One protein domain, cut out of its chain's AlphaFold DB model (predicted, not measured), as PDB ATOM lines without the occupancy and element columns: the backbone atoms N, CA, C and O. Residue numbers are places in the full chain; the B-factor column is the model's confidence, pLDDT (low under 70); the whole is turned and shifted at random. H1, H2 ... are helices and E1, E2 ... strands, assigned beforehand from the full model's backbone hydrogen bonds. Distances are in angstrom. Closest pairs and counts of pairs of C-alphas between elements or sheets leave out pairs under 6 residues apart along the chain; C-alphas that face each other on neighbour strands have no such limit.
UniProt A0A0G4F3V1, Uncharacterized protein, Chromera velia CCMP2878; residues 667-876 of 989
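What this domain is: This is residues 667 to 876 of the 989 residues of an uncharacterized protein of Chromera velia CCMP2878 (UniProt A0A0G4F3V1). The chain is wound in a small three-sided coil of three stacked turns, whose sides are the three-stranded parallel sheets E1 E4 E7, E2 E5 E8 and E3 E6 E10; in the third turn it leaves after E8 to form E9 and comes back to E10. H5 and the antiparallel pair E9 and E11 lie over the third-turn end of the coil, residues 702 to 787 with H1 to H4 swing round it in a wide loop, and the hairpin of H6 and H7 lies off to one side. The 210 printed residues have eight named helices and eleven named strands in the order E1 E2 E3 E4 E5 E6 H1 H2 H3 H4 E7 E8 E9 E10 H5 E11 H6 H7 H8, a mixed class with 104 residues, under half, in named elements. The whole is compact, with a radius of gyration of the C-alphas of 19.1 A, and flat, spanning 55 by 51 by 27 A.

How they stand to each other: E4, residues 687 to 689, is the inner strand between E1, 669 to 671, and E7, 788 to 790; N 670 and O 687 are 2.8 A apart, as are N 688 and O 788, within hydrogen-bond range. E5, 693 to 695, is parallel to E2, 675 to 677, with N 676 and O 693 at 2.8 A, and to E8, 795 to 797, with N 694 and O 795 at 2.8 A. E6, 699 to 701, is parallel to E3, 681 to 683, with N 682 and O 699 at 2.9 A, and to E10, 818 to 820, with N 700 and O 818 at 2.9 A. E8 runs on into E9, 800 to 805, at 83 degrees across a break of 2 residues. E9 is antiparallel to E11, 832 to 838, with N 803 and O 833 at 2.8 A. H5, 822 to 828, comes closest to E11 at the C-alphas of Leu 826 and Leu 832, 5.2 A, and is near H1, 708 to 711. H3, 751 to 760, only grazes the sheet E1 E4 E7; the C-alphas of Thr 755 and Ala 789, the closest of H3 and E7, are 6.6 A apart. H2, 739 to 749, is close to H3 but not clearly touching: Ile 746 and Arg 752 have the closest C-alphas, 6.5 A. H6, 843 to 849, and H7, 855 to 868, form a helical hairpin, opposite ways at a shallow tilt of 34 degrees, only just short of steep; H7 touches H6 with residues 861 to 865 alone, closest at the C-alphas of Ser 844 and Ile 861, 5.0 A. H4, 769 to 775, and H8, 873 to 876, touch no helix. Every O i to N i+4 pair is within range in H2, H3, H4, H5 and H6, and 8 of 10 in H7; H1 and H8 are too short for one.

Where its parts are: E1 begins at C-alpha 669 (-13.982, -27.611, 0.893). H7 is 20.4 A long, E11 16.1 A, H2 15.4 A and H3 14.1 A. H8 ends at C-alpha 876 (1.899, -18.505, 32.392).

The domain as a whole: The C-alphas farthest apart, of Pro 768 and Pro 874, are 57.1 A apart. The printed part has no cut. The links H1 to H2, H4 to E7 and E9 to E10 are long; residues 730 to 737 stand free. Mean pLDDT of the printed part is 90.5, with residue 739 under 70.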
ATOM      1  N   ALA A 667     -13.079 -34.405   2.126       94.00
ATOM      2  CA  ALA A 667     -14.368 -34.011   1.593       94.00
ATOM      3  C   ALA A 667     -14.265 -32.634   0.924       94.00
ATOM      4  O   ALA A 667     -13.261 -31.949   1.098       94.00
ATOM      5  N   PRO A 668     -15.259 -32.230   0.115       94.75
ATOM      6  CA  PRO A 668     -15.198 -30.952  -0.573       94.75
ATOM      7  C   PRO A 668     -15.053 -29.764   0.388       94.75
ATOM      8  O   PRO A 668     -15.840 -29.631   1.320       94.75
ATOM      9  N   ILE A 669     -14.100 -28.869   0.146       94.44
ATOM     10  CA  ILE A 669     -13.982 -27.611   0.893       94.44
ATOM     11  C   ILE A 669     -14.219 -26.460  -0.071       94.44
ATOM     12  O   ILE A 669     -13.510 -26.311  -1.063       94.44
ATOM     13  N   PHE A 670     -15.210 -25.636   0.235       94.12
ATOM     14  CA  PHE A 670     -15.416 -24.337  -0.374       94.12
ATOM     15  C   PHE A 670     -15.144 -23.277   0.688       94.12
ATOM     16  O   PHE A 670     -15.938 -23.106   1.610       94.12
ATOM     17  N   SER A 671     -14.026 -22.574   0.565       92.50
ATOM     18  CA  SER A 671     -13.656 -21.488   1.466       92.50
ATOM     19  C   SER A 671     -13.524 -20.192   0.681       92.50
ATOM     20  O   SER A 671     -12.732 -20.090  -0.248       92.50
ATOM     21  N   ALA A 672     -14.295 -19.177   1.045       90.81
ATOM     22  CA  ALA A 672     -14.155 -17.812   0.555       90.81
ATOM     23  C   ALA A 672     -13.620 -16.915   1.677       90.81
ATOM     24  O   ALA A 672     -14.227 -15.894   2.016       90.81
ATOM     25  N   SER A 673     -12.536 -17.345   2.330       85.88
ATOM     26  CA  SER A 673     -12.068 -16.703   3.548       85.88
ATOM     27  C   SER A 673     -10.555 -16.647   3.730       85.88
ATOM     28  O   SER A 673      -9.786 -17.238   2.978       85.88
ATOM     29  N   VAL A 674     -10.129 -15.869   4.730       89.06
ATOM     30  CA  VAL A 674      -8.737 -15.845   5.186       89.06
ATOM     31  C   VAL A 674      -8.550 -16.966   6.199       89.06
ATOM     32  O   VAL A 674      -9.149 -16.916   7.271       89.06
ATOM     33  N   GLU A 675      -7.697 -17.933   5.904       93.19
ATOM     34  CA  GLU A 675      -7.425 -19.057   6.797       93.19
ATOM     35  C   GLU A 675      -6.002 -18.973   7.355       93.19
ATOM     36  O   GLU A 675      -5.031 -18.832   6.614       93.19
ATOM     37  N   ILE A 676      -5.858 -19.051   8.677       93.31
ATOM     38  CA  ILE A 676      -4.556 -19.134   9.344       93.31
ATOM     39  C   ILE A 676      -4.557 -20.332  10.292       93.31
ATOM     40  O   ILE A 676      -4.986 -20.233  11.443       93.31
ATOM     41  N   ALA A 677      -4.033 -21.468   9.845       94.25
ATOM     42  CA  ALA A 677      -3.992 -22.689  10.640       94.25
ATOM     43  C   ALA A 677      -2.606 -22.899  11.268       94.25
ATOM     44  O   ALA A 677      -1.641 -23.245  10.594       94.25
ATOM     45  N   PHE A 678      -2.489 -22.721  12.583       94.06
ATOM     46  CA  PHE A 678      -1.279 -23.042  13.353       94.06
ATOM     47  C   PHE A 678      -1.237 -24.481  13.866       94.06
ATOM     48  O   PHE A 678      -0.180 -24.966  14.276       94.06
ATOM     49  N   ALA A 679      -2.382 -25.149  13.872       94.81
ATOM     50  CA  ALA A 679      -2.547 -26.511  14.340       94.81
ATOM     51  C   ALA A 679      -3.222 -27.368  13.260       94.81
ATOM     52  O   ALA A 679      -3.732 -26.816  12.285       94.81
ATOM     53  N   PRO A 680      -3.186 -28.705  13.393       96.06
ATOM     54  CA  PRO A 680      -3.760 -29.581  12.388       96.06
ATOM     55  C   PRO A 680      -5.255 -29.343  12.159       96.06
ATOM     56  O   PRO A 680      -6.017 -29.257  13.119       96.06
ATOM     57  N   VAL A 681      -5.667 -29.305  10.898       96.25
ATOM     58  CA  VAL A 681      -7.072 -29.269  10.483       96.25
ATOM     59  C   VAL A 681      -7.342 -30.537   9.694       96.25
ATOM     60  O   VAL A 681      -6.626 -30.860   8.749       96.25
ATOM     61  N   THR A 682      -8.337 -31.313  10.107       96.31
ATOM     62  CA  THR A 682      -8.745 -32.521   9.389       96.31
ATOM     63  C   THR A 682     -10.227 -32.453   9.083       96.31
ATOM     64  O   THR A 682     -11.035 -32.419  10.002       96.31
ATOM     65  N   SER A 683     -10.592 -32.462   7.806       95.38
ATOM     66  CA  SER A 683     -11.982 -32.432   7.367       95.38
ATOM     67  C   SER A 683     -12.398 -33.746   6.716       95.38
ATOM     68  O   SER A 683     -11.763 -34.213   5.775       95.38
ATOM     69  N   PHE A 684     -13.491 -34.325   7.200       95.00
ATOM     70  CA  PHE A 684     -14.197 -35.471   6.624       95.00
ATOM     71  C   PHE A 684     -15.589 -35.103   6.106       95.00
ATOM     72  O   PHE A 684     -16.269 -35.960   5.541       95.00
ATOM     73  N   LEU A 685     -16.019 -33.854   6.296       94.25
ATOM     74  CA  LEU A 685     -17.304 -33.349   5.824       94.25
ATOM     75  C   LEU A 685     -17.115 -32.246   4.790       94.25
ATOM     76  O   LEU A 685     -16.111 -31.535   4.826       94.25
ATOM     77  N   PRO A 686     -18.093 -32.054   3.894       94.75
ATOM     78  CA  PRO A 686     -18.164 -30.837   3.121       94.75
ATOM     79  C   PRO A 686     -18.153 -29.606   4.037       94.75
ATOM     80  O   PRO A 686     -18.980 -29.514   4.948       94.75
ATOM     81  N   ILE A 687     -17.226 -28.680   3.787       93.75
ATOM     82  CA  ILE A 687     -17.139 -27.394   4.489       93.75
ATOM     83  C   ILE A 687     -17.461 -26.284   3.497       93.75
ATOM     84  O   ILE A 687     -16.843 -26.199   2.438       93.75
ATOM     85  N   PHE A 688     -18.395 -25.415   3.864       92.50
ATOM     86  CA  PHE A 688     -18.671 -24.157   3.186       92.50
ATOM     87  C   PHE A 688     -18.370 -23.026   4.157       92.50
ATOM     88  O   PHE A 688     -19.169 -22.758   5.046       92.50
ATOM     89  N   SER A 689     -17.221 -22.374   4.016       91.12
ATOM     90  CA  SER A 689     -16.825 -21.280   4.897       91.12
ATOM     91  C   SER A 689     -16.664 -19.972   4.128       91.12
ATOM     92  O   SER A 689     -16.115 -19.909   3.032       91.12
ATOM     93  N   ALA A 690     -17.160 -18.887   4.706       89.06
ATOM     94  CA  ALA A 690     -16.904 -17.518   4.261       89.06
ATOM     95  C   ALA A 690     -16.478 -16.654   5.458       89.06
ATOM     96  O   ALA A 690     -16.851 -15.486   5.572       89.06
ATOM     97  N   VAL A 691     -15.734 -17.266   6.385       85.00
ATOM     98  CA  VAL A 691     -15.294 -16.678   7.654       85.00
ATOM     99  C   VAL A 691     -13.791 -16.701   7.763       85.00
ATOM    100  O   VAL A 691     -13.155 -17.722   7.516       85.00
ATOM    101  N   ALA A 692     -13.197 -15.569   8.123       87.12
ATOM    102  CA  ALA A 692     -11.769 -15.555   8.364       87.12
ATOM    103  C   ALA A 692     -11.475 -16.341   9.652       87.12
ATOM    104  O   ALA A 692     -11.936 -15.970  10.726       87.12
ATOM    105  N   ALA A 693     -10.744 -17.445   9.545       91.38
ATOM    106  CA  ALA A 693     -10.537 -18.382  10.636       91.38
ATOM    107  C   ALA A 693      -9.065 -18.411  11.044       91.38
ATOM    108  O   ALA A 693      -8.163 -18.436  10.207       91.38
ATOM    109  N   THR A 694      -8.808 -18.409  12.348       93.38
ATOM    110  CA  THR A 694      -7.495 -18.720  12.909       93.38
ATOM    111  C   THR A 694      -7.606 -19.964  13.776       93.38
ATOM    112  O   THR A 694      -8.360 -19.988  14.745       93.38
ATOM    113  N   THR A 695      -6.811 -20.982  13.469       95.06
ATOM    114  CA  THR A 695      -6.869 -22.277  14.148       95.06
ATOM    115  C   THR A 695      -5.605 -22.508  14.960       95.06
ATOM    116  O   THR A 695      -4.534 -22.774  14.422       95.06
ATOM    117  N   LEU A 696      -5.708 -22.378  16.283       95.06
ATOM    118  CA  LEU A 696      -4.613 -22.568  17.245       95.06
ATOM    119  C   LEU A 696      -4.595 -23.964  17.871       95.06
ATOM    120  O   LEU A 696      -3.646 -24.301  18.585       95.06
ATOM    121  N   VAL A 697      -5.633 -24.760  17.635       95.88
ATOM    122  CA  VAL A 697      -5.776 -26.118  18.158       95.88
ATOM    123  C   VAL A 697      -6.148 -27.114  17.076       95.88
ATOM    124  O   VAL A 697      -6.663 -26.699  16.046       95.88
ATOM    125  N   PRO A 698      -5.892 -28.417  17.278       97.06
ATOM    126  CA  PRO A 698      -6.354 -29.414  16.335       97.06
ATOM    127  C   PRO A 698      -7.882 -29.369  16.195       97.06
ATOM    128  O   PRO A 698      -8.594 -29.553  17.186       97.06
ATOM    129  N   VAL A 699      -8.359 -29.151  14.972       96.62
ATOM    130  CA  VAL A 699      -9.784 -29.172  14.619       96.62
ATOM    131  C   VAL A 699     -10.028 -30.380  13.727       96.62
ATOM    132  O   VAL A 699      -9.333 -30.576  12.729       96.62
ATOM    133  N   THR A 700     -10.999 -31.209  14.097       96.44
ATOM    134  CA  THR A 700     -11.469 -32.308  13.250       96.44
ATOM    135  C   THR A 700     -12.933 -32.094  12.911       96.44
ATOM    136  O   THR A 700     -13.786 -32.151  13.791       96.44
ATOM    137  N   VAL A 701     -13.227 -31.884  11.634       95.75
ATOM    138  CA  VAL A 701     -14.589 -31.777  11.121       95.75
ATOM    139  C   VAL A 701     -15.028 -33.156  10.647       95.75
ATOM    140  O   VAL A 701     -14.456 -33.703   9.706       95.75
ATOM    141  N   LEU A 702     -16.005 -33.758  11.312       95.00
ATOM    142  CA  LEU A 702     -16.443 -35.132  11.065       95.00
ATOM    143  C   LEU A 702     -17.959 -35.262  11.218       95.00
ATOM    144  O   LEU A 702     -18.566 -34.453  11.909       95.00
ATOM    145  N   PRO A 703     -18.597 -36.279  10.610       91.81
ATOM    146  CA  PRO A 703     -20.030 -36.465  10.779       91.81
ATOM    147  C   PRO A 703     -20.427 -36.667  12.249       91.81
ATOM    148  O   PRO A 703     -19.953 -37.606  12.893       91.81
ATOM    149  N   ASP A 704     -21.357 -35.857  12.765       90.94
ATOM    150  CA  ASP A 704     -21.926 -35.987  14.124       90.94
ATOM    151  C   ASP A 704     -22.999 -37.095  14.182       90.94
ATOM    152  O   ASP A 704     -24.148 -36.920  14.600       90.94
ATOM    153  N   ILE A 705     -22.618 -38.270  13.691       88.69
ATOM    154  CA  ILE A 705     -23.454 -39.472  13.654       88.69
ATOM    155  C   ILE A 705     -23.133 -40.423  14.806       88.69
ATOM    156  O   ILE A 705     -23.967 -41.252  15.172       88.69
ATOM    157  N   PHE A 706     -21.931 -40.313  15.372       85.31
ATOM    158  CA  PHE A 706     -21.465 -41.182  16.441       85.31
ATOM    159  C   PHE A 706     -22.093 -40.789  17.779       85.31
ATOM    160  O   PHE A 706     -22.327 -39.616  18.063       85.31
ATOM    161  N   GLU A 707     -22.368 -41.781  18.621       81.81
ATOM    162  CA  GLU A 707     -22.697 -41.522  20.020       81.81
ATOM    163  C   GLU A 707     -21.537 -40.830  20.759       81.81
ATOM    164  O   GLU A 707     -20.358 -41.089  20.499       81.81
ATOM    165  N   ASP A 708     -21.886 -40.027  21.770       84.44
ATOM    166  CA  ASP A 708     -20.955 -39.230  22.582       84.44
ATOM    167  C   ASP A 708     -19.787 -40.037  23.184       84.44
ATOM    168  O   ASP A 708     -18.736 -39.474  23.495       84.44
ATOM    169  N   TRP A 709     -19.945 -41.359  23.352       82.00
ATOM    170  CA  TRP A 709     -18.891 -42.211  23.903       82.00
ATOM    171  C   TRP A 709     -17.624 -42.187  23.042       82.00
ATOM    172  O   TRP A 709     -16.546 -42.269  23.615       82.00
ATOM    173  N   TYR A 710     -17.722 -42.017  21.718       86.44
ATOM    174  CA  TYR A 710     -16.563 -42.006  20.813       86.44
ATOM    175  C   TYR A 710     -15.614 -40.820  21.076       86.44
ATOM    176  O   TYR A 710     -14.396 -40.925  20.943       86.44
ATOM    177  N   PHE A 711     -16.171 -39.688  21.513       90.75
ATOM    178  CA  PHE A 711     -15.417 -38.485  21.887       90.75
ATOM    179  C   PHE A 711     -15.241 -38.357  23.405       90.75
ATOM    180  O   PHE A 711     -14.817 -37.313  23.925       90.75
ATOM    181  N   GLN A 712     -15.566 -39.419  24.146       89.44
ATOM    182  CA  GLN A 712     -15.455 -39.424  25.589       89.44
ATOM    183  C   GLN A 712     -13.987 -39.536  26.002       89.44
ATOM    184  O   GLN A 712     -13.265 -40.491  25.701       89.44
ATOM    185  N   THR A 713     -13.540 -38.537  26.752       92.62
ATOM    186  CA  THR A 713     -12.215 -38.540  27.372       92.62
ATOM    187  C   THR A 713     -12.265 -39.307  28.681       92.62
ATOM    188  O   THR A 713     -13.220 -39.176  29.448       92.62
ATOM    189  N   THR A 714     -11.207 -40.045  28.989       94.25
ATOM    190  CA  THR A 714     -11.064 -40.718  30.283       94.25
ATOM    191  C   THR A 714     -10.950 -39.698  31.419       94.25
ATOM    192  O   THR A 714     -10.127 -38.784  31.360       94.25
ATOM    193  N   ASP A 715     -11.726 -39.873  32.492       93.75
ATOM    194  CA  ASP A 715     -11.595 -39.041  33.691       93.75
ATOM    195  C   ASP A 715     -10.297 -39.373  34.452       93.75
ATOM    196  O   ASP A 715     -10.095 -40.458  35.004       93.75
ATOM    197  N   PHE A 716      -9.396 -38.395  34.494       95.06
ATOM    198  CA  PHE A 716      -8.111 -38.446  35.194       95.06
ATOM    199  C   PHE A 716      -8.138 -37.696  36.546       95.06
ATOM    200  O   PHE A 716      -7.092 -37.461  37.181       95.06
ATOM    201  N   GLY A 717      -9.330 -37.285  36.988       93.56
ATOM    202  CA  GLY A 717      -9.587 -36.347  38.073       93.56
ATOM    203  C   GLY A 717      -9.091 -34.935  37.749       93.56
ATOM    204  O   GLY A 717      -8.451 -34.720  36.718       93.56
ATOM    205  N   PRO A 718      -9.244 -33.962  38.661       93.38
ATOM    206  CA  PRO A 718      -8.870 -32.580  38.389       93.38
ATOM    207  C   PRO A 718      -7.376 -32.424  38.067       93.38
ATOM    208  O   PRO A 718      -6.494 -33.127  38.608       93.38
ATOM    209  N   SER A 719      -7.094 -31.471  37.177       94.06
ATOM    210  CA  SER A 719      -5.734 -31.028  36.872       94.06
ATOM    211  C   SER A 719      -5.059 -30.480  38.131       94.06
ATOM    212  O   SER A 719      -5.644 -29.699  38.881       94.06
ATOM    213  N   LYS A 720      -3.812 -30.900  38.391       95.44
ATOM    214  CA  LYS A 720      -2.981 -30.316  39.467       95.44
ATOM    215  C   LYS A 720      -2.100 -29.176  38.963       95.44
ATOM    216  O   LYS A 720      -1.255 -28.683  39.720       95.44
ATOM    217  N   VAL A 721      -2.247 -28.762  37.703       95.62
ATOM    218  CA  VAL A 721      -1.532 -27.594  37.191       95.62
ATOM    219  C   VAL A 721      -2.045 -26.355  37.911       95.62
ATOM    220  O   VAL A 721      -3.228 -26.028  37.881       95.62
ATOM    221  N   LYS A 722      -1.134 -25.631  38.554       94.69
ATOM    222  CA  LYS A 722      -1.398 -24.312  39.117       94.69
ATOM    223  C   LYS A 722      -1.613 -23.343  37.963       94.69
ATOM    224  O   LYS A 722      -0.650 -22.934  37.301       94.69
ATOM    225  N   ARG A 723      -2.881 -23.017  37.733       92.31
ATOM    226  CA  ARG A 723      -3.328 -21.956  36.836       92.31
ATOM    227  C   ARG A 723      -3.491 -20.669  37.626       92.31
ATOM    228  O   ARG A 723      -3.779 -20.688  38.821       92.31
ATOM    229  N   PHE A 724      -3.273 -19.560  36.943       90.25
ATOM    230  CA  PHE A 724      -3.443 -18.229  37.498       90.25
ATOM    231  C   PHE A 724      -4.533 -17.561  36.678       90.25
ATOM    232  O   PHE A 724      -4.402 -17.469  35.458       90.25
ATOM    233  N   GLU A 725      -5.609 -17.157  37.344       86.06
ATOM    234  CA  GLU A 725      -6.641 -16.337  36.718       86.06
ATOM    235  C   GLU A 725      -6.016 -14.994  36.350       86.06
ATOM    236  O   GLU A 725      -5.358 -14.347  37.171       86.06
ATOM    237  N   THR A 726      -6.152 -14.625  35.083       84.00
ATOM    238  CA  THR A 726      -5.662 -13.360  34.548       84.00
ATOM    239  C   THR A 726      -6.850 -12.461  34.259       84.00
ATOM    240  O   THR A 726      -7.864 -12.982  33.792       84.00
ATOM    241  N   PRO A 727      -6.736 -11.138  34.470       83.75
ATOM    242  CA  PRO A 727      -7.746 -10.217  33.969       83.75
ATOM    243  C   PRO A 727      -7.929 -10.455  32.466       83.75
ATOM    244  O   PRO A 727      -6.946 -10.568  31.722       83.75
ATOM    245  N   VAL A 728      -9.187 -10.626  32.066       84.62
ATOM    246  CA  VAL A 728      -9.585 -10.875  30.680       84.62
ATOM    247  C   VAL A 728      -9.457  -9.559  29.923       84.62
ATOM    248  O   VAL A 728      -9.886  -8.512  30.406       84.62
ATOM    249  N   VAL A 729      -8.813  -9.596  28.756       87.31
ATOM    250  CA  VAL A 729      -8.782  -8.433  27.866       87.31
ATOM    251  C   VAL A 729     -10.202  -8.253  27.352       87.31
ATOM    252  O   VAL A 729     -10.732  -9.161  26.729       87.31
ATOM    253  N   MET A 730     -10.819  -7.112  27.645       88.94
ATOM    254  CA  MET A 730     -12.167  -6.818  27.167       88.94
ATOM    255  C   MET A 730     -12.102  -5.981  25.880       88.94
ATOM    256  O   MET A 730     -11.174  -5.167  25.726       88.94
ATOM    257  N   PRO A 731     -13.095  -6.124  24.986       90.56
ATOM    258  CA  PRO A 731     -13.352  -5.165  23.921       90.56
ATOM    259  C   PRO A 731     -13.435  -3.740  24.468       90.56
ATOM    260  O   PRO A 731     -13.879  -3.500  25.597       90.56
ATOM    261  N   LYS A 732     -12.995  -2.771  23.672       91.69
ATOM    262  CA  LYS A 732     -13.093  -1.361  24.023       91.69
ATOM    263  C   LYS A 732     -14.537  -0.892  23.875       91.69
ATOM    264  O   LYS A 732     -15.049  -0.792  22.766       91.69
ATOM    265  N   GLU A 733     -15.148  -0.554  25.007       90.44
ATOM    266  CA  GLU A 733     -16.494   0.022  25.066       90.44
ATOM    267  C   GLU A 733     -16.608   1.242  24.121       90.44
ATOM    268  O   GLU A 733     -15.670   2.039  23.985       90.44
ATOM    269  N   ASP A 734     -17.757   1.372  23.451       86.00
ATOM    270  CA  ASP A 734     -18.129   2.476  22.550       86.00
ATOM    271  C   ASP A 734     -17.326   2.625  21.237       86.00
ATOM    272  O   ASP A 734     -17.385   3.680  20.591       86.00
ATOM    273  N   VAL A 735     -16.587   1.605  20.790       85.38
ATOM    274  CA  VAL A 735     -15.957   1.609  19.458       85.38
ATOM    275  C   VAL A 735     -16.740   0.705  18.511       85.38
ATOM    276  O   VAL A 735     -17.015  -0.440  18.834       85.38
ATOM    277  N   LYS A 736     -17.129   1.233  17.341       76.81
ATOM    278  CA  LYS A 736     -17.731   0.409  16.286       76.81
ATOM    279  C   LYS A 736     -16.668  -0.531  15.742       76.81
ATOM    280  O   LYS A 736     -15.705  -0.065  15.128       76.81
ATOM    281  N   ASP A 737     -16.862  -1.814  15.974       73.50
ATOM    282  CA  ASP A 737     -15.944  -2.837  15.517       73.50
ATOM    283  C   ASP A 737     -16.100  -3.098  14.010       73.50
ATOM    284  O   ASP A 737     -17.209  -2.985  13.473       73.50
ATOM    285  N   PRO A 738     -15.003  -3.434  13.305       72.44
ATOM    286  CA  PRO A 738     -15.023  -3.902  11.918       72.44
ATOM    287  C   PRO A 738     -16.072  -4.988  11.633       72.44
ATOM    288  O   PRO A 738     -16.618  -5.015  10.531       72.44
ATOM    289  N   LEU A 739     -16.404  -5.808  12.637       69.00
ATOM    290  CA  LEU A 739     -17.487  -6.804  12.626       69.00
ATOM    291  C   LEU A 739     -18.823  -6.276  12.119       69.00
ATOM    292  O   LEU A 739     -19.549  -6.985  11.434       69.00
ATOM    293  N   PHE A 740     -19.147  -5.013  12.405       73.19
ATOM    294  CA  PHE A 740     -20.407  -4.431  11.951       73.19
ATOM    295  C   PHE A 740     -20.545  -4.491  10.421       73.19
ATOM    296  O   PHE A 740     -21.656  -4.514   9.899       73.19
ATOM    297  N   ILE A 741     -19.429  -4.506   9.686       72.06
ATOM    298  CA  ILE A 741     -19.439  -4.612   8.227       72.06
ATOM    299  C   ILE A 741     -19.783  -6.041   7.792       72.06
ATOM    300  O   ILE A 741     -20.633  -6.193   6.918       72.06
ATOM    301  N   SER A 742     -19.169  -7.070   8.391       71.12
ATOM    302  CA  SER A 742     -19.465  -8.473   8.057       71.12
ATOM    303  C   SER A 742     -20.888  -8.844   8.458       71.12
ATOM    304  O   SER A 742     -21.633  -9.362   7.629       71.12
ATOM    305  N   GLU A 743     -21.312  -8.483   9.669       79.50
ATOM    306  CA  GLU A 743     -22.675  -8.725  10.150       79.50
ATOM    307  C   GLU A 743     -23.716  -8.032   9.263       79.50
ATOM    308  O   GLU A 743     -24.696  -8.656   8.866       79.50
ATOM    309  N   ALA A 744     -23.479  -6.779   8.855       79.50
ATOM    310  CA  ALA A 744     -24.397  -6.064   7.968       79.50
ATOM    311  C   ALA A 744     -24.464  -6.654   6.551       79.50
ATOM    312  O   ALA A 744     -25.468  -6.448   5.864       79.50
ATOM    313  N   ILE A 745     -23.413  -7.329   6.077       77.25
ATOM    314  CA  ILE A 745     -23.445  -8.058   4.803       77.25
ATOM    315  C   ILE A 745     -24.264  -9.335   4.981       77.25
ATOM    316  O   ILE A 745     -25.209  -9.536   4.224       77.25
ATOM    317  N   ILE A 746     -23.963 -10.137   6.002       79.25
ATOM    318  CA  ILE A 746     -24.623 -11.424   6.267       79.25
ATOM    319  C   ILE A 746     -26.124 -11.241   6.517       79.25
ATOM    320  O   ILE A 746     -26.940 -11.959   5.942       79.25
ATOM    321  N   GLU A 747     -26.499 -10.244   7.322       82.50
ATOM    322  CA  GLU A 747     -27.901  -9.924   7.606       82.50
ATOM    323  C   GLU A 747     -28.644  -9.473   6.338       82.50
ATOM    324  O   GLU A 747     -29.818  -9.779   6.150       82.50
ATOM    325  N   LYS A 748     -27.969  -8.767   5.421       85.06
ATOM    326  CA  LYS A 748     -28.587  -8.311   4.166       85.06
ATOM    327  C   LYS A 748     -28.685  -9.392   3.101       85.06
ATOM    328  O   LYS A 748     -29.564  -9.290   2.246       85.06
ATOM    329  N   THR A 749     -27.780 -10.365   3.093       82.06
ATOM    330  CA  THR A 749     -27.772 -11.433   2.086       82.06
ATOM    331  C   THR A 749     -28.745 -12.562   2.419       82.06
ATOM    332  O   THR A 749     -29.021 -13.377   1.544       82.06
ATOM    333  N   GLY A 750     -29.280 -12.616   3.646       84.06
ATOM    334  CA  GLY A 750     -30.163 -13.699   4.094       84.06
ATOM    335  C   GLY A 750     -29.442 -15.045   4.241       84.06
ATOM    336  O   GLY A 750     -30.070 -16.101   4.287       84.06
ATOM    337  N   VAL A 751     -28.104 -15.024   4.235       81.19
ATOM    338  CA  VAL A 751     -27.276 -16.237   4.232       81.19
ATOM    339  C   VAL A 751     -27.416 -16.982   5.551       81.19
ATOM    340  O   VAL A 751     -27.413 -18.208   5.551       81.19
ATOM    341  N   ARG A 752     -27.593 -16.267   6.667       83.38
ATOM    342  CA  ARG A 752     -27.768 -16.906   7.972       83.38
ATOM    343  C   ARG A 752     -29.055 -17.723   8.026       83.38
ATOM    344  O   ARG A 752     -29.010 -18.861   8.464       83.38
ATOM    345  N   GLU A 753     -30.169 -17.183   7.539       87.44
ATOM    346  CA  GLU A 753     -31.456 -17.884   7.523       87.44
ATOM    347  C   GLU A 753     -31.394 -19.150   6.661       87.44
ATOM    348  O   GLU A 753     -31.887 -20.198   7.070       87.44
ATOM    349  N   ILE A 754     -30.746 -19.068   5.493       82.94
ATOM    350  CA  ILE A 754     -30.555 -20.218   4.601       82.94
ATOM    351  C   ILE A 754     -29.680 -21.278   5.277       82.94
ATOM    352  O   ILE A 754     -30.001 -22.463   5.240       82.94
ATOM    353  N   THR A 755     -28.588 -20.863   5.914       84.62
ATOM    354  CA  THR A 755     -27.683 -21.770   6.622       84.62
ATOM    355  C   THR A 755     -28.376 -22.434   7.801       84.62
ATOM    356  O   THR A 755     -28.325 -23.653   7.916       84.62
ATOM    357  N   GLU A 756     -29.097 -21.677   8.629       88.38
ATOM    358  CA  GLU A 756     -29.880 -22.229   9.735       88.38
ATOM    359  C   GLU A 756     -30.930 -23.229   9.231       88.38
ATOM    360  O   GLU A 756     -31.067 -24.305   9.815       88.38
ATOM    361  N   GLU A 757     -31.624 -22.925   8.128       89.50
ATOM    362  CA  GLU A 757     -32.594 -23.832   7.504       89.50
ATOM    363  C   GLU A 757     -31.934 -25.134   7.028       89.50
ATOM    364  O   GLU A 757     -32.441 -26.223   7.311       89.50
ATOM    365  N   ILE A 758     -30.791 -25.035   6.342       84.06
ATOM    366  CA  ILE A 758     -30.022 -26.190   5.868       84.06
ATOM    367  C   ILE A 758     -29.553 -27.024   7.059       84.06
ATOM    368  O   ILE A 758     -29.824 -28.223   7.097       84.06
ATOM    369  N   LEU A 759     -28.911 -26.407   8.053       87.44
ATOM    370  CA  LEU A 759     -28.340 -27.106   9.204       87.44
ATOM    371  C   LEU A 759     -29.412 -27.792  10.059       87.44
ATOM    372  O   LEU A 759     -29.152 -28.867  10.596       87.44
ATOM    373  N   HIS A 760     -30.624 -27.230  10.148       90.44
ATOM    374  CA  HIS A 760     -31.725 -27.775  10.952       90.44
ATOM    375  C   HIS A 760     -32.611 -28.791  10.235       90.44
ATOM    376  O   HIS A 760     -33.420 -29.460  10.887       90.44
ATOM    377  N   LYS A 761     -32.475 -28.935   8.915       92.19
ATOM    378  CA  LYS A 761     -33.301 -29.859   8.144       92.19
ATOM    379  C   LYS A 761     -33.036 -31.304   8.591       92.19
ATOM    380  O   LYS A 761     -31.878 -31.713   8.612       92.19
ATOM    381  N   PRO A 762     -34.058 -32.102   8.948       90.44
ATOM    382  CA  PRO A 762     -33.850 -33.502   9.299       90.44
ATOM    383  C   PRO A 762     -33.275 -34.260   8.097       90.44
ATOM    384  O   PRO A 762     -33.776 -34.129   6.977       90.44
ATOM    385  N   ALA A 763     -32.224 -35.040   8.329       87.00
ATOM    386  CA  ALA A 763     -31.618 -35.897   7.323       87.00
ATOM    387  C   ALA A 763     -32.149 -37.329   7.509       87.00
ATOM    388  O   ALA A 763     -31.978 -37.905   8.588       87.00
ATOM    389  N   PRO A 764     -32.817 -37.919   6.502       82.81
ATOM    390  CA  PRO A 764     -33.218 -39.315   6.581       82.81
ATOM    391  C   PRO A 764     -31.960 -40.188   6.573       82.81
ATOM    392  O   PRO A 764     -31.145 -40.113   5.653       82.81
ATOM    393  N   ILE A 765     -31.793 -41.017   7.604       81.44
ATOM    394  CA  ILE A 765     -30.692 -41.977   7.651       81.44
ATOM    395  C   ILE A 765     -31.177 -43.258   6.967       81.44
ATOM    396  O   ILE A 765     -32.141 -43.857   7.442       81.44
ATOM    397  N   PRO A 766     -30.526 -43.730   5.890       81.56
ATOM    398  CA  PRO A 766     -30.976 -44.900   5.129       81.56
ATOM    399  C   PRO A 766     -30.724 -46.240   5.850       81.56
ATOM    400  O   PRO A 766     -30.726 -47.298   5.222       81.56
ATOM    401  N   LEU A 767     -30.465 -46.222   7.162       84.81
ATOM    402  CA  LEU A 767     -30.173 -47.411   7.958       84.81
ATOM    403  C   LEU A 767     -31.365 -47.736   8.873       84.81
ATOM    404  O   LEU A 767     -31.885 -46.832   9.526       84.81
ATOM    405  N   PRO A 768     -31.770 -49.016   8.981       89.00
ATOM    406  CA  PRO A 768     -32.809 -49.433   9.920       89.00
ATOM    407  C   PRO A 768     -32.461 -49.045  11.363       89.00
ATOM    408  O   PRO A 768     -31.307 -49.182  11.774       89.00
ATOM    409  N   GLU A 769     -33.457 -48.657  12.166       86.75
ATOM    410  CA  GLU A 769     -33.247 -48.247  13.567       86.75
ATOM    411  C   GLU A 769     -32.515 -49.301  14.409       86.75
ATOM    412  O   GLU A 769     -31.680 -48.953  15.241       86.75
ATOM    413  N   GLU A 770     -32.774 -50.591  14.172       88.50
ATOM    414  CA  GLU A 770     -32.071 -51.677  14.865       88.50
ATOM    415  C   GLU A 770     -30.570 -51.691  14.556       88.50
ATOM    416  O   GLU A 770     -29.755 -52.030  15.416       88.50
ATOM    417  N   LEU A 771     -30.194 -51.357  13.319       86.81
ATOM    418  CA  LEU A 771     -28.798 -51.285  12.912       86.81
ATOM    419  C   LEU A 771     -28.151 -50.010  13.449       86.81
ATOM    420  O   LEU A 771     -27.019 -50.080  13.914       86.81
ATOM    421  N   LEU A 772     -28.872 -48.886  13.456       84.44
ATOM    422  CA  LEU A 772     -28.418 -47.652  14.102       84.44
ATOM    423  C   LEU A 772     -28.126 -47.885  15.586       84.44
ATOM    424  O   LEU A 772     -27.061 -47.513  16.067       84.44
ATOM    425  N   GLU A 773     -29.008 -48.594  16.288       86.00
ATOM    426  CA  GLU A 773     -28.822 -48.930  17.701       86.00
ATOM    427  C   GLU A 773     -27.647 -49.899  17.921       86.00
ATOM    428  O   GLU A 773     -26.851 -49.711  18.840       86.00
ATOM    429  N   LYS A 774     -27.464 -50.896  17.042       88.88
ATOM    430  CA  LYS A 774     -26.303 -51.808  17.093       88.88
ATOM    431  C   LYS A 774     -24.980 -51.105  16.798       88.88
ATOM    432  O   LYS A 774     -23.977 -51.411  17.440       88.88
ATOM    433  N   LEU A 775     -24.973 -50.196  15.825       84.62
ATOM    434  CA  LEU A 775     -23.798 -49.422  15.425       84.62
ATOM    435  C   LEU A 775     -23.547 -48.221  16.338       84.62
ATOM    436  O   LEU A 775     -22.525 -47.560  16.172       84.62
ATOM    437  N   LYS A 776     -24.441 -47.957  17.303       84.62
ATOM    438  CA  LYS A 776     -24.363 -46.790  18.187       84.62
ATOM    439  C   LYS A 776     -24.304 -45.484  17.393       84.62
ATOM    440  O   LYS A 776     -23.495 -44.595  17.663       84.62
ATOM    441  N   ILE A 777     -25.140 -45.423  16.360       85.88
ATOM    442  CA  ILE A 777     -25.356 -44.256  15.514       85.88
ATOM    443  C   ILE A 777     -26.624 -43.561  16.003       85.88
ATOM    444  O   ILE A 777     -27.633 -44.197  16.318       85.88
ATOM    445  N   ARG A 778     -26.584 -42.235  16.069       86.31
ATOM    446  CA  ARG A 778     -27.703 -41.422  16.548       86.31
ATOM    447  C   ARG A 778     -28.936 -41.586  15.651       86.31
ATOM    448  O   ARG A 778     -28.839 -41.546  14.430       86.31
ATOM    449  N   LYS A 779     -30.117 -41.737  16.271       80.94
ATOM    450  CA  LYS A 779     -31.393 -41.997  15.567       80.94
ATOM    451  C   LYS A 779     -31.912 -40.801  14.764       80.94
ATOM    452  O   LYS A 779     -32.546 -40.982  13.736       80.94
ATOM    453  N   SER A 780     -31.657 -39.586  15.243       74.81
ATOM    454  CA  SER A 780     -32.062 -38.347  14.577       74.81
ATOM    455  C   SER A 780     -30.813 -37.566  14.222       74.81
ATOM    456  O   SER A 780     -30.091 -37.131  15.119       74.81
ATOM    457  N   THR A 781     -30.585 -37.365  12.931       82.94
ATOM    458  CA  THR A 781     -29.532 -36.478  12.438       82.94
ATOM    459  C   THR A 781     -30.185 -35.320  11.697       82.94
ATOM    460  O   THR A 781     -31.183 -35.482  10.992       82.94
ATOM    461  N   LYS A 782     -29.665 -34.117  11.922       92.00
ATOM    462  CA  LYS A 782     -29.953 -32.974  11.058       92.00
ATOM    463  C   LYS A 782     -28.934 -32.999   9.912       92.00
ATOM    464  O   LYS A 782     -27.874 -33.603  10.053       92.00
ATOM    465  N   LEU A 783     -29.209 -32.332   8.799       88.88
ATOM    466  CA  LEU A 783     -28.266 -32.200   7.690       88.88
ATOM    467  C   LEU A 783     -26.972 -31.497   8.130       88.88
ATOM    468  O   LEU A 783     -25.903 -31.849   7.637       88.88
ATOM    469  N   GLY A 784     -27.049 -30.613   9.133       88.12
ATOM    470  CA  GLY A 784     -25.874 -30.032   9.784       88.12
ATOM    471  C   GLY A 784     -24.932 -31.053  10.421       88.12
ATOM    472  O   GLY A 784     -23.769 -30.748  10.601       88.12
ATOM    473  N   ALA A 785     -25.361 -32.297  10.670       91.50
ATOM    474  CA  ALA A 785     -24.463 -33.368  11.110       91.50
ATOM    475  C   ALA A 785     -23.543 -33.895   9.991       91.50
ATOM    476  O   ALA A 785     -22.641 -34.678  10.276       91.50
ATOM    477  N   PHE A 786     -23.784 -33.516   8.731       92.12
ATOM    478  CA  PHE A 786     -23.067 -34.007   7.548       92.12
ATOM    479  C   PHE A 786     -22.441 -32.898   6.703       92.12
ATOM    480  O   PHE A 786     -21.753 -33.201   5.734       92.12
ATOM    481  N   VAL A 787     -22.699 -31.632   7.017       91.75
ATOM    482  CA  VAL A 787     -22.156 -30.477   6.300       91.75
ATOM    483  C   VAL A 787     -21.896 -29.383   7.318       91.75
ATOM    484  O   VAL A 787     -22.780 -29.077   8.114       91.75
ATOM    485  N   VAL A 788     -20.715 -28.776   7.253       92.44
ATOM    486  CA  VAL A 788     -20.397 -27.577   8.030       92.44
ATOM    487  C   VAL A 788     -20.516 -26.366   7.122       92.44
ATOM    488  O   VAL A 788     -19.982 -26.345   6.011       92.44
ATOM    489  N   ALA A 789     -21.263 -25.372   7.579       91.38
ATOM    490  CA  ALA A 789     -21.549 -24.162   6.834       91.38
ATOM    491  C   ALA A 789     -21.331 -22.953   7.749       91.38
ATOM    492  O   ALA A 789     -22.184 -22.617   8.565       91.38
ATOM    493  N   GLU A 790     -20.177 -22.309   7.615       88.75
ATOM    494  CA  GLU A 790     -19.757 -21.189   8.449       88.75
ATOM    495  C   GLU A 790     -19.813 -19.886   7.648       88.75
ATOM    496  O   GLU A 790     -18.987 -19.611   6.776       88.75
ATOM    497  N   PHE A 791     -20.792 -19.043   7.964       85.94
ATOM    498  CA  PHE A 791     -20.930 -17.704   7.397       85.94
ATOM    499  C   PHE A 791     -21.022 -16.719   8.545       85.94
ATOM    500  O   PHE A 791     -21.907 -16.848   9.389       85.94
ATOM    501  N   GLY A 792     -20.113 -15.751   8.627       78.81
ATOM    502  CA  GLY A 792     -19.975 -15.133   9.933       78.81
ATOM    503  C   GLY A 792     -18.776 -14.262  10.208       78.81
ATOM    504  O   GLY A 792     -18.049 -13.776   9.339       78.81
ATOM    505  N   ASN A 793     -18.640 -14.088  11.512       72.31
ATOM    506  CA  ASN A 793     -17.544 -13.416  12.160       72.31
ATOM    507  C   ASN A 793     -16.268 -14.241  12.030       72.31
ATOM    508  O   ASN A 793     -16.278 -15.422  11.688       72.31
ATOM    509  N   LEU A 794     -15.156 -13.570  12.280       74.88
ATOM    510  CA  LEU A 794     -13.859 -14.209  12.346       74.88
ATOM    511  C   LEU A 794     -13.860 -15.286  13.447       74.88
ATOM    512  O   LEU A 794     -14.162 -14.981  14.599       74.88
ATOM    513  N   GLY A 795     -13.534 -16.529  13.094       84.06
ATOM    514  CA  GLY A 795     -13.484 -17.649  14.033       84.06
ATOM    515  C   GLY A 795     -12.089 -17.817  14.634       84.06
ATOM    516  O   GLY A 795     -11.101 -17.870  13.899       84.06
ATOM    517  N   LEU A 796     -11.983 -17.929  15.961       91.69
ATOM    518  CA  LEU A 796     -10.758 -18.367  16.635       91.69
ATOM    519  C   LEU A 796     -10.971 -19.739  17.272       91.69
ATOM    520  O   LEU A 796     -11.543 -19.852  18.353       91.69
ATOM    521  N   PHE A 797     -10.420 -20.781  16.657       94.12
ATOM    522  CA  PHE A 797     -10.377 -22.103  17.271       94.12
ATOM    523  C   PHE A 797      -9.173 -22.162  18.211       94.12
ATOM    524  O   PHE A 797      -8.020 -22.166  17.775       94.12
ATOM    525  N   CYS A 798      -9.409 -22.183  19.519       96.19
ATOM    526  CA  CYS A 798      -8.353 -22.189  20.529       96.19
ATOM    527  C   CYS A 798      -8.718 -23.078  21.722       96.19
ATOM    528  O   CYS A 798      -9.869 -23.486  21.853       96.19
ATOM    529  N   PRO A 799      -7.771 -23.390  22.630       96.81
ATOM    530  CA  PRO A 799      -8.112 -24.209  23.775       96.81
ATOM    531  C   PRO A 799      -8.999 -23.412  24.729       96.81
ATOM    532  O   PRO A 799      -8.635 -22.307  25.136       96.81
ATOM    533  N   GLN A 800     -10.124 -23.983  25.139       95.69
ATOM    534  CA  GLN A 800     -11.116 -23.310  25.976       95.69
ATOM    535  C   GLN A 800     -11.361 -24.083  27.268       95.69
ATOM    536  O   GLN A 800     -11.143 -25.289  27.364       95.69
ATOM    537  N   LYS A 801     -11.779 -23.380  28.320       95.88
ATOM    538  CA  LYS A 801     -12.105 -24.015  29.599       95.88
ATOM    539  C   LYS A 801     -13.554 -24.493  29.580       95.88
ATOM    540  O   LYS A 801     -14.446 -23.706  29.308       95.88
ATOM    541  N   ILE A 802     -13.793 -25.735  29.983       96.31
ATOM    542  CA  ILE A 802     -15.148 -26.270  30.145       96.31
ATOM    543  C   ILE A 802     -15.776 -25.649  31.401       96.31
ATOM    544  O   ILE A 802     -15.302 -25.879  32.521       96.31
ATOM    545  N   LEU A 803     -16.822 -24.841  31.226       95.69
ATOM    546  CA  LEU A 803     -17.567 -24.193  32.311       95.69
ATOM    547  C   LEU A 803     -18.698 -25.081  32.826       95.69
ATOM    548  O   LEU A 803     -18.924 -25.155  34.037       95.69
ATOM    549  N   PHE A 804     -19.365 -25.777  31.914       96.31
ATOM    550  CA  PHE A 804     -20.426 -26.728  32.207       96.31
ATOM    551  C   PHE A 804     -20.257 -27.976  31.340       96.31
ATOM    552  O   PHE A 804     -19.827 -27.887  30.194       96.31
ATOM    553  N   SER A 805     -20.554 -29.137  31.916       94.81
ATOM    554  CA  SER A 805     -20.551 -30.427  31.232       94.81
ATOM    555  C   SER A 805     -21.466 -31.385  31.990       94.81
ATOM    556  O   SER A 805     -21.445 -31.392  33.226       94.81
ATOM    557  N   ASP A 806     -22.212 -32.223  31.270       92.62
ATOM    558  CA  ASP A 806     -22.993 -33.328  31.850       92.62
ATOM    559  C   ASP A 806     -22.149 -34.254  32.729       92.62
ATOM    560  O   ASP A 806     -22.633 -34.802  33.719       92.62
ATOM    561  N   ASP A 807     -20.875 -34.417  32.370       90.81
ATOM    562  CA  ASP A 807     -19.879 -35.051  33.217       90.81
ATOM    563  C   ASP A 807     -19.248 -33.995  34.144       90.81
ATOM    564  O   ASP A 807     -18.433 -33.184  33.679       90.81
ATOM    565  N   PRO A 808     -19.563 -33.999  35.455       90.69
ATOM    566  CA  PRO A 808     -19.052 -33.003  36.389       90.69
ATOM    567  C   PRO A 808     -17.537 -33.090  36.578       90.69
ATOM    568  O   PRO A 808     -16.927 -32.121  37.030       90.69
ATOM    569  N   SER A 809     -16.921 -34.236  36.261       89.00
ATOM    570  CA  SER A 809     -15.469 -34.407  36.362       89.00
ATOM    571  C   SER A 809     -14.718 -33.522  35.368       89.00
ATOM    572  O   SER A 809     -13.610 -33.078  35.663       89.00
ATOM    573  N   ARG A 810     -15.354 -33.188  34.235       91.81
ATOM    574  CA  ARG A 810     -14.785 -32.353  33.172       91.81
ATOM    575  C   ARG A 810     -14.848 -30.859  33.476       91.81
ATOM    576  O   ARG A 810     -14.147 -30.084  32.829       91.81
ATOM    577  N   ILE A 811     -15.634 -30.425  34.462       94.00
ATOM    578  CA  ILE A 811     -15.755 -28.998  34.784       94.00
ATOM    579  C   ILE A 811     -14.383 -28.444  35.195       94.00
ATOM    580  O   ILE A 811     -13.735 -28.910  36.133       94.00
ATOM    581  N   GLY A 812     -13.934 -27.416  34.477       93.00
ATOM    582  CA  GLY A 812     -12.633 -26.783  34.654       93.00
ATOM    583  C   GLY A 812     -11.470 -27.441  33.909       93.00
ATOM    584  O   GLY A 812     -10.349 -26.931  34.016       93.00
ATOM    585  N   HIS A 813     -11.709 -28.522  33.160       95.38
ATOM    586  CA  HIS A 813     -10.747 -29.039  32.187       95.38
ATOM    587  C   HIS A 813     -10.589 -28.061  31.018       95.38
ATOM    588  O   HIS A 813     -11.463 -27.233  30.760       95.38
ATOM    589  N   ILE A 814      -9.439 -28.137  30.346       96.69
ATOM    590  CA  ILE A 814      -9.180 -27.388  29.116       96.69
ATOM    591  C   ILE A 814      -9.455 -28.324  27.948       96.69
ATOM    592  O   ILE A 814      -8.800 -29.361  27.846       96.69
ATOM    593  N   ARG A 815     -10.420 -27.949  27.112       96.69
ATOM    594  CA  ARG A 815     -10.679 -28.552  25.812       96.69
ATOM    595  C   ARG A 815      -9.575 -28.105  24.862       96.69
ATOM    596  O   ARG A 815      -9.266 -26.917  24.799       96.69
ATOM    597  N   VAL A 816      -8.924 -29.058  24.212       97.06
ATOM    598  CA  VAL A 816      -7.811 -28.834  23.286       97.06
ATOM    599  C   VAL A 816      -8.162 -29.347  21.900       97.06
ATOM    600  O   VAL A 816      -7.798 -28.696  20.943       97.06
ATOM    601  N   PHE A 817      -8.826 -30.488  21.767       96.88
ATOM    602  CA  PHE A 817      -9.267 -31.011  20.479       96.88
ATOM    603  C   PHE A 817     -10.711 -30.594  20.248       96.88
ATOM    604  O   PHE A 817     -11.562 -30.925  21.072       96.88
ATOM    605  N   ILE A 818     -10.957 -29.897  19.143       96.19
ATOM    606  CA  ILE A 818     -12.299 -29.469  18.746       96.19
ATOM    607  C   ILE A 818     -12.821 -30.443  17.691       96.19
ATOM    608  O   ILE A 818     -12.119 -30.750  16.720       96.19
ATOM    609  N   TYR A 819     -14.040 -30.941  17.902       95.88
ATOM    610  CA  TYR A 819     -14.734 -31.829  16.972       95.88
ATOM    611  C   TYR A 819     -16.032 -31.180  16.500       95.88
ATOM    612  O   TYR A 819     -17.001 -31.124  17.257       95.88
ATOM    613  N   GLU A 820     -16.066 -30.746  15.244       95.56
ATOM    614  CA  GLU A 820     -17.259 -30.139  14.642       95.56
ATOM    615  C   GLU A 820     -17.998 -31.138  13.749       95.56
ATOM    616  O   GLU A 820     -17.340 -31.941  13.078       95.56
ATOM    617  N   PRO A 821     -19.346 -31.125  13.722       94.19
ATOM    618  CA  PRO A 821     -20.272 -30.235  14.448       94.19
ATOM    619  C   PRO A 821     -20.715 -30.805  15.816       94.19
ATOM    620  O   PRO A 821     -21.741 -30.422  16.381       94.19
ATOM    621  N   TYR A 822     -19.987 -31.798  16.342       94.31
ATOM    622  CA  TYR A 822     -20.336 -32.493  17.586       94.31
ATOM    623  C   TYR A 822     -20.370 -31.552  18.800       94.31
ATOM    624  O   TYR A 822     -21.269 -31.661  19.638       94.31
ATOM    625  N   GLU A 823     -19.392 -30.653  18.919       93.94
ATOM    626  CA  GLU A 823     -19.310 -29.715  20.041       93.94
ATOM    627  C   GLU A 823     -20.394 -28.646  19.975       93.94
ATOM    628  O   GLU A 823     -21.097 -28.480  20.974       93.94
ATOM    629  N   GLU A 824     -20.609 -28.028  18.809       92.44
ATOM    630  CA  GLU A 824     -21.700 -27.071  18.581       92.44
ATOM    631  C   GLU A 824     -23.049 -27.644  19.040       92.44
ATOM    632  O   GLU A 824     -23.775 -27.024  19.820       92.44
ATOM    633  N   ARG A 825     -23.348 -28.897  18.677       93.12
ATOM    634  CA  ARG A 825     -24.558 -29.574  19.153       93.12
ATOM    635  C   ARG A 825     -24.622 -29.681  20.677       93.12
ATOM    636  O   ARG A 825     -25.691 -29.486  21.256       93.12
ATOM    637  N   LEU A 826     -23.541 -30.092  21.342       94.12
ATOM    638  CA  LEU A 826     -23.563 -30.230  22.802       94.12
ATOM    639  C   LEU A 826     -23.792 -28.882  23.492       94.12
ATOM    640  O   LEU A 826     -24.409 -28.855  24.561       94.12
ATOM    641  N   GLU A 827     -23.323 -27.790  22.892       93.31
ATOM    642  CA  GLU A 827     -23.618 -26.435  23.350       93.31
ATOM    643  C   GLU A 827     -25.085 -26.052  23.118       93.31
ATOM    644  O   GLU A 827     -25.738 -25.586  24.055       93.31
ATOM    645  N   GLU A 828     -25.654 -26.348  21.942       91.12
ATOM    646  CA  GLU A 828     -27.089 -26.163  21.656       91.12
ATOM    647  C   GLU A 828     -27.986 -26.945  22.633       91.12
ATOM    648  O   GLU A 828     -29.011 -26.445  23.104       91.12
ATOM    649  N   GLU A 829     -27.601 -28.183  22.961       93.38
ATOM    650  CA  GLU A 829     -28.293 -29.043  23.929       93.38
ATOM    651  C   GLU A 829     -28.091 -28.569  25.384       93.38
ATOM    652  O   GLU A 829     -28.736 -29.088  26.301       93.38
ATOM    653  N   GLY A 830     -27.203 -27.595  25.619       95.56
ATOM    654  CA  GLY A 830     -26.836 -27.100  26.944       95.56
ATOM    655  C   GLY A 830     -26.098 -28.133  27.797       95.56
ATOM    656  O   GLY A 830     -26.126 -28.032  29.022       95.56
ATOM    657  N   ARG A 831     -25.479 -29.139  27.167       95.44
ATOM    658  CA  ARG A 831     -24.737 -30.249  27.794       95.44
ATOM    659  C   ARG A 831     -23.245 -29.973  27.896       95.44
ATOM    660  O   ARG A 831     -22.552 -30.631  28.672       95.44
ATOM    661  N   LEU A 832     -22.762 -29.006  27.127       96.00
ATOM    662  CA  LEU A 832     -21.421 -28.448  27.175       96.00
ATOM    663  C   LEU A 832     -21.548 -26.923  27.151       96.00
ATOM    664  O   LEU A 832     -22.414 -26.385  26.478       96.00
ATOM    665  N   VAL A 833     -20.724 -26.223  27.923       95.75
ATOM    666  CA  VAL A 833     -20.542 -24.774  27.765       95.75
ATOM    667  C   VAL A 833     -19.052 -24.516  27.856       95.75
ATOM    668  O   VAL A 833     -18.453 -24.729  28.923       95.75
ATOM    669  N   LEU A 834     -18.453 -24.092  26.751       94.75
ATOM    670  CA  LEU A 834     -17.070 -23.650  26.718       94.75
ATOM    671  C   LEU A 834     -16.970 -22.185  27.160       94.75
ATOM    672  O   LEU A 834     -17.940 -21.432  27.182       94.75
ATOM    673  N   ALA A 835     -15.795 -21.796  27.646       93.69
ATOM    674  CA  ALA A 835     -15.527 -20.410  27.988       93.69
ATOM    675  C   ALA A 835     -15.207 -19.617  26.719       93.69
ATOM    676  O   ALA A 835     -14.340 -20.038  25.958       93.69
ATOM    677  N   ASP A 836     -15.787 -18.422  26.587       89.25
ATOM    678  CA  ASP A 836     -15.565 -17.499  25.459       89.25
ATOM    679  C   ASP A 836     -14.090 -17.103  25.249       89.25
ATOM    680  O   ASP A 836     -13.731 -16.497  24.243       89.25
ATOM    681  N   ASN A 837     -13.215 -17.385  26.221       90.62
ATOM    682  CA  ASN A 837     -11.824 -16.971  26.203       90.62
ATOM    683  C   ASN A 837     -10.831 -18.128  26.030       90.62
ATOM    684  O   ASN A 837     -10.838 -19.134  26.747       90.62
ATOM    685  N   CYS A 838      -9.864 -17.908  25.142       93.50
ATOM    686  CA  CYS A 838      -8.739 -18.812  24.953       93.50
ATOM    687  C   CYS A 838      -7.887 -18.955  26.221       93.50
ATOM    688  O   CYS A 838      -7.445 -17.986  26.838       93.50
ATOM    689  N   THR A 839      -7.560 -20.193  26.571       93.94
ATOM    690  CA  THR A 839      -6.683 -20.541  27.686       93.94
ATOM    691  C   THR A 839      -5.452 -21.281  27.174       93.94
ATOM    692  O   THR A 839      -5.535 -22.119  26.284       93.94
ATOM    693  N   VAL A 840      -4.282 -21.030  27.767       94.44
ATOM    694  CA  VAL A 840      -3.075 -21.801  27.440       94.44
ATOM    695  C   VAL A 840      -3.270 -23.263  27.849       94.44
ATOM    696  O   VAL A 840      -3.399 -23.582  29.042       94.44
ATOM    697  N   ALA A 841      -3.236 -24.146  26.852       95.88
ATOM    698  CA  ALA A 841      -3.120 -25.582  27.044       95.88
ATOM    699  C   ALA A 841      -1.672 -25.953  27.393       95.88
ATOM    700  O   ALA A 841      -0.717 -25.503  26.757       95.88
ATOM    701  N   TYR A 842      -1.505 -26.779  28.418       96.25
ATOM    702  CA  TYR A 842      -0.240 -27.417  28.750       96.25
ATOM    703  C   TYR A 842      -0.213 -28.850  28.199       96.25
ATOM    704  O   TYR A 842      -1.276 -29.430  27.975       96.25
ATOM    705  N   PRO A 843       0.970 -29.468  28.021       96.25
ATOM    706  CA  PRO A 843       1.074 -30.862  27.583       96.25
ATOM    707  C   PRO A 843       0.187 -31.844  28.367       96.25
ATOM    708  O   PRO A 843      -0.387 -32.761  27.783       96.25
ATOM    709  N   SER A 844       0.030 -31.646  29.678       97.06
ATOM    710  CA  SER A 844      -0.859 -32.464  30.502       97.06
ATOM    711  C   SER A 844      -2.338 -32.308  30.141       97.06
ATOM    712  O   SER A 844      -3.072 -33.283  30.271       97.06
ATOM    713  N   ASP A 845      -2.776 -31.140  29.661       97.25
ATOM    714  CA  ASP A 845      -4.148 -30.920  29.187       97.25
ATOM    715  C   ASP A 845      -4.388 -31.595  27.846       97.25
ATOM    716  O   ASP A 845      -5.402 -32.264  27.694       97.25
ATOM    717  N   VAL A 846      -3.420 -31.505  26.925       96.38
ATOM    718  CA  VAL A 846      -3.485 -32.214  25.638       96.38
ATOM    719  C   VAL A 846      -3.701 -33.703  25.890       96.38
ATOM    720  O   VAL A 846      -4.630 -34.291  25.358       96.38
ATOM    721  N   LEU A 847      -2.904 -34.308  26.777       96.50
ATOM    722  CA  LEU A 847      -3.069 -35.719  27.134       96.50
ATOM    723  C   LEU A 847      -4.421 -36.012  27.798       96.50
ATOM    724  O   LEU A 847      -4.990 -37.072  27.582       96.50
ATOM    725  N   ARG A 848      -4.940 -35.102  28.626       96.25
ATOM    726  CA  ARG A 848      -6.240 -35.292  29.286       96.25
ATOM    727  C   ARG A 848      -7.409 -35.253  28.309       96.25
ATOM    728  O   ARG A 848      -8.429 -35.864  28.611       96.25
ATOM    729  N   ASP A 849      -7.262 -34.538  27.202       96.81
ATOM    730  CA  ASP A 849      -8.330 -34.321  26.232       96.81
ATOM    731  C   ASP A 849      -8.294 -35.297  25.042       96.81
ATOM    732  O   ASP A 849      -9.209 -35.310  24.225       96.81
ATOM    733  N   ILE A 850      -7.286 -36.177  24.971       95.38
ATOM    734  CA  ILE A 850      -7.273 -37.288  24.009       95.38
ATOM    735  C   ILE A 850      -8.413 -38.268  24.354       95.38
ATOM    736  O   ILE A 850      -8.426 -38.819  25.468       95.38
ATOM    737  N   PRO A 851      -9.348 -38.535  23.422       93.81
ATOM    738  CA  PRO A 851     -10.402 -39.525  23.620       93.81
ATOM    739  C   PRO A 851      -9.828 -40.905  23.951       93.81
ATOM    740  O   PRO A 851      -8.780 -41.299  23.440       93.81
ATOM    741  N   HIS A 852     -10.510 -41.647  24.826       93.50
ATOM    742  CA  HIS A 852     -10.162 -43.035  25.168       93.50
ATOM    743  C   HIS A 852      -8.735 -43.295  25.679       93.50
ATOM    744  O   HIS A 852      -8.282 -44.444  25.705       93.50
ATOM    745  N   LEU A 853      -8.008 -42.272  26.142       95.75
ATOM    746  CA  LEU A 853      -6.664 -42.480  26.671       95.75
ATOM    747  C   LEU A 853      -6.710 -43.427  27.892       95.75
ATOM    748  O   LEU A 853      -7.508 -43.201  28.805       95.75
ATOM    749  N   PRO A 854      -5.880 -44.487  27.974       96.00
ATOM    750  CA  PRO A 854      -6.014 -45.479  29.034       96.00
ATOM    751  C   PRO A 854      -5.791 -44.852  30.422       96.00
ATOM    752  O   PRO A 854      -4.887 -44.026  30.578       96.00
ATOM    753  N   PRO A 855      -6.508 -45.292  31.478       96.44
ATOM    754  CA  PRO A 855      -6.359 -44.746  32.833       96.44
ATOM    755  C   PRO A 855      -4.917 -44.763  33.372       96.44
ATOM    756  O   PRO A 855      -4.547 -43.953  34.221       96.44
ATOM    757  N   SER A 856      -4.067 -45.662  32.866       96.31
ATOM    758  CA  SER A 856      -2.638 -45.741  33.200       96.31
ATOM    759  C   SER A 856      -1.839 -44.495  32.788       96.31
ATOM    760  O   SER A 856      -0.824 -44.190  33.430       96.31
ATOM    761  N   ALA A 857      -2.315 -43.733  31.795       96.81
ATOM    762  CA  ALA A 857      -1.710 -42.488  31.333       96.81
ATOM    763  C   ALA A 857      -1.684 -41.395  32.411       96.81
ATOM    764  O   ALA A 857      -0.864 -40.478  32.331       96.81
ATOM    765  N   ILE A 858      -2.468 -41.544  33.491       96.75
ATOM    766  CA  ILE A 858      -2.425 -40.660  34.660       96.75
ATOM    767  C   ILE A 858      -0.999 -40.450  35.179       96.75
ATOM    768  O   ILE A 858      -0.662 -39.357  35.620       96.75
ATOM    769  N   LYS A 859      -0.128 -41.465  35.112       97.00
ATOM    770  CA  LYS A 859       1.264 -41.349  35.577       97.00
ATOM    771  C   LYS A 859       2.064 -40.359  34.730       97.00
ATOM    772  O   LYS A 859       2.799 -39.551  35.293       97.00
ATOM    773  N   ALA A 860       1.895 -40.405  33.407       96.62
ATOM    774  CA  ALA A 860       2.528 -39.471  32.481       96.62
ATOM    775  C   ALA A 860       1.951 -38.062  32.658       96.62
ATOM    776  O   ALA A 860       2.709 -37.113  32.833       96.62
ATOM    777  N   ILE A 861       0.621 -37.948  32.745       96.94
ATOM    778  CA  ILE A 861      -0.076 -36.682  33.011       96.94
ATOM    779  C   ILE A 861       0.457 -36.043  34.298       96.94
ATOM    780  O   ILE A 861       0.901 -34.902  34.273       96.94
ATOM    781  N   ARG A 862       0.514 -36.778  35.421       97.19
ATOM    782  CA  ARG A 862       1.041 -36.246  36.694       97.19
ATOM    783  C   ARG A 862       2.519 -35.845  36.607       97.19
ATOM    784  O   ARG A 862       2.923 -34.916  37.306       97.19
ATOM    785  N   ALA A 863       3.323 -36.523  35.787       96.75
ATOM    786  CA  ALA A 863       4.714 -36.137  35.557       96.75
ATOM    787  C   ALA A 863       4.807 -34.800  34.799       96.75
ATOM    788  O   ALA A 863       5.546 -33.914  35.231       96.75
ATOM    789  N   PHE A 864       4.006 -34.617  33.745       97.38
ATOM    790  CA  PHE A 864       3.904 -33.343  33.029       97.38
ATOM    791  C   PHE A 864       3.381 -32.223  33.925       97.38
ATOM    792  O   PHE A 864       4.018 -31.179  34.007       97.38
ATOM    793  N   GLU A 865       2.325 -32.461  34.705       97.12
ATOM    794  CA  GLU A 865       1.801 -31.472  35.655       97.12
ATOM    795  C   GLU A 865       2.868 -31.019  36.667       97.12
ATOM    796  O   GLU A 865       2.915 -29.851  37.060       97.12
ATOM    797  N   ALA A 866       3.738 -31.930  37.118       96.81
ATOM    798  CA  ALA A 866       4.834 -31.590  38.021       96.81
ATOM    799  C   ALA A 866       5.855 -30.661  37.345       96.81
ATOM    800  O   ALA A 866       6.272 -29.680  37.961       96.81
ATOM    801  N   ILE A 867       6.209 -30.932  36.085       95.81
ATOM    802  CA  ILE A 867       7.112 -30.097  35.280       95.81
ATOM    803  C   ILE A 867       6.463 -28.741  34.976       95.81
ATOM    804  O   ILE A 867       7.068 -27.698  35.196       95.81
ATOM    805  N   GLU A 868       5.205 -28.721  34.554       95.81
ATOM    806  CA  GLU A 868       4.450 -27.506  34.229       95.81
ATOM    807  C   GLU A 868       4.265 -26.598  35.444       95.81
ATOM    808  O   GLU A 868       4.215 -25.374  35.331       95.81
ATOM    809  N   ASN A 869       4.195 -27.173  36.643       96.38
ATOM    810  CA  ASN A 869       4.172 -26.422  37.892       96.38
ATOM    811  C   ASN A 869       5.505 -25.746  38.238       96.38
ATOM    812  O   ASN A 869       5.518 -24.869  39.102       96.38
ATOM    813  N   THR A 870       6.602 -26.104  37.565       95.94
ATOM    814  CA  THR A 870       7.889 -25.396  37.676       95.94
ATOM    815  C   THR A 870       7.962 -24.150  36.793       95.94
ATOM    816  O   THR A 870       8.817 -23.294  37.023       95.94
ATOM    817  N   ILE A 871       7.051 -24.008  35.821       93.06
ATOM    818  CA  ILE A 871       7.001 -22.836  34.946       93.06
ATOM    819  C   ILE A 871       6.654 -21.601  35.796       93.06
ATOM    820  O   ILE A 871       5.629 -21.609  36.490       93.06
ATOM    821  N   PRO A 872       7.466 -20.526  35.737       92.62
ATOM    822  CA  PRO A 872       7.229 -19.322  36.520       92.62
ATOM    823  C   PRO A 872       5.827 -18.739  36.279       92.62
ATOM    824  O   PRO A 872       5.439 -18.559  35.121       92.62
ATOM    825  N   PRO A 873       5.085 -18.364  37.339       92.31
ATOM    826  CA  PRO A 873       3.763 -17.752  37.206       92.31
ATOM    827  C   PRO A 873       3.701 -16.574  36.221       92.31
ATOM    828  O   PRO A 873       2.779 -16.566  35.412       92.31
ATOM    829  N   PRO A 874       4.669 -15.628  36.188       86.69
ATOM    830  CA  PRO A 874       4.613 -14.505  35.249       86.69
ATOM    831  C   PRO A 874       4.549 -14.930  33.780       86.69
ATOM    832  O   PRO A 874       3.879 -14.275  32.991       86.69
ATOM    833  N   LEU A 875       5.204 -16.039  33.418       88.31
ATOM    834  CA  LEU A 875       5.202 -16.541  32.047       88.31
ATOM    835  C   LEU A 875       3.843 -17.144  31.674       88.31
ATOM    836  O   LEU A 875       3.314 -16.838  30.611       88.31
ATOM    837  N   LYS A 876       3.248 -17.937  32.576       91.12
ATOM    838  CA  LYS A 876       1.899 -18.505  32.392       91.12
ATOM    839  C   LYS A 876       0.848 -17.414  32.200       91.12
ATOM    840  O   LYS A 876      -0.014 -17.505  31.335       91.12
TER     841      LYS A 876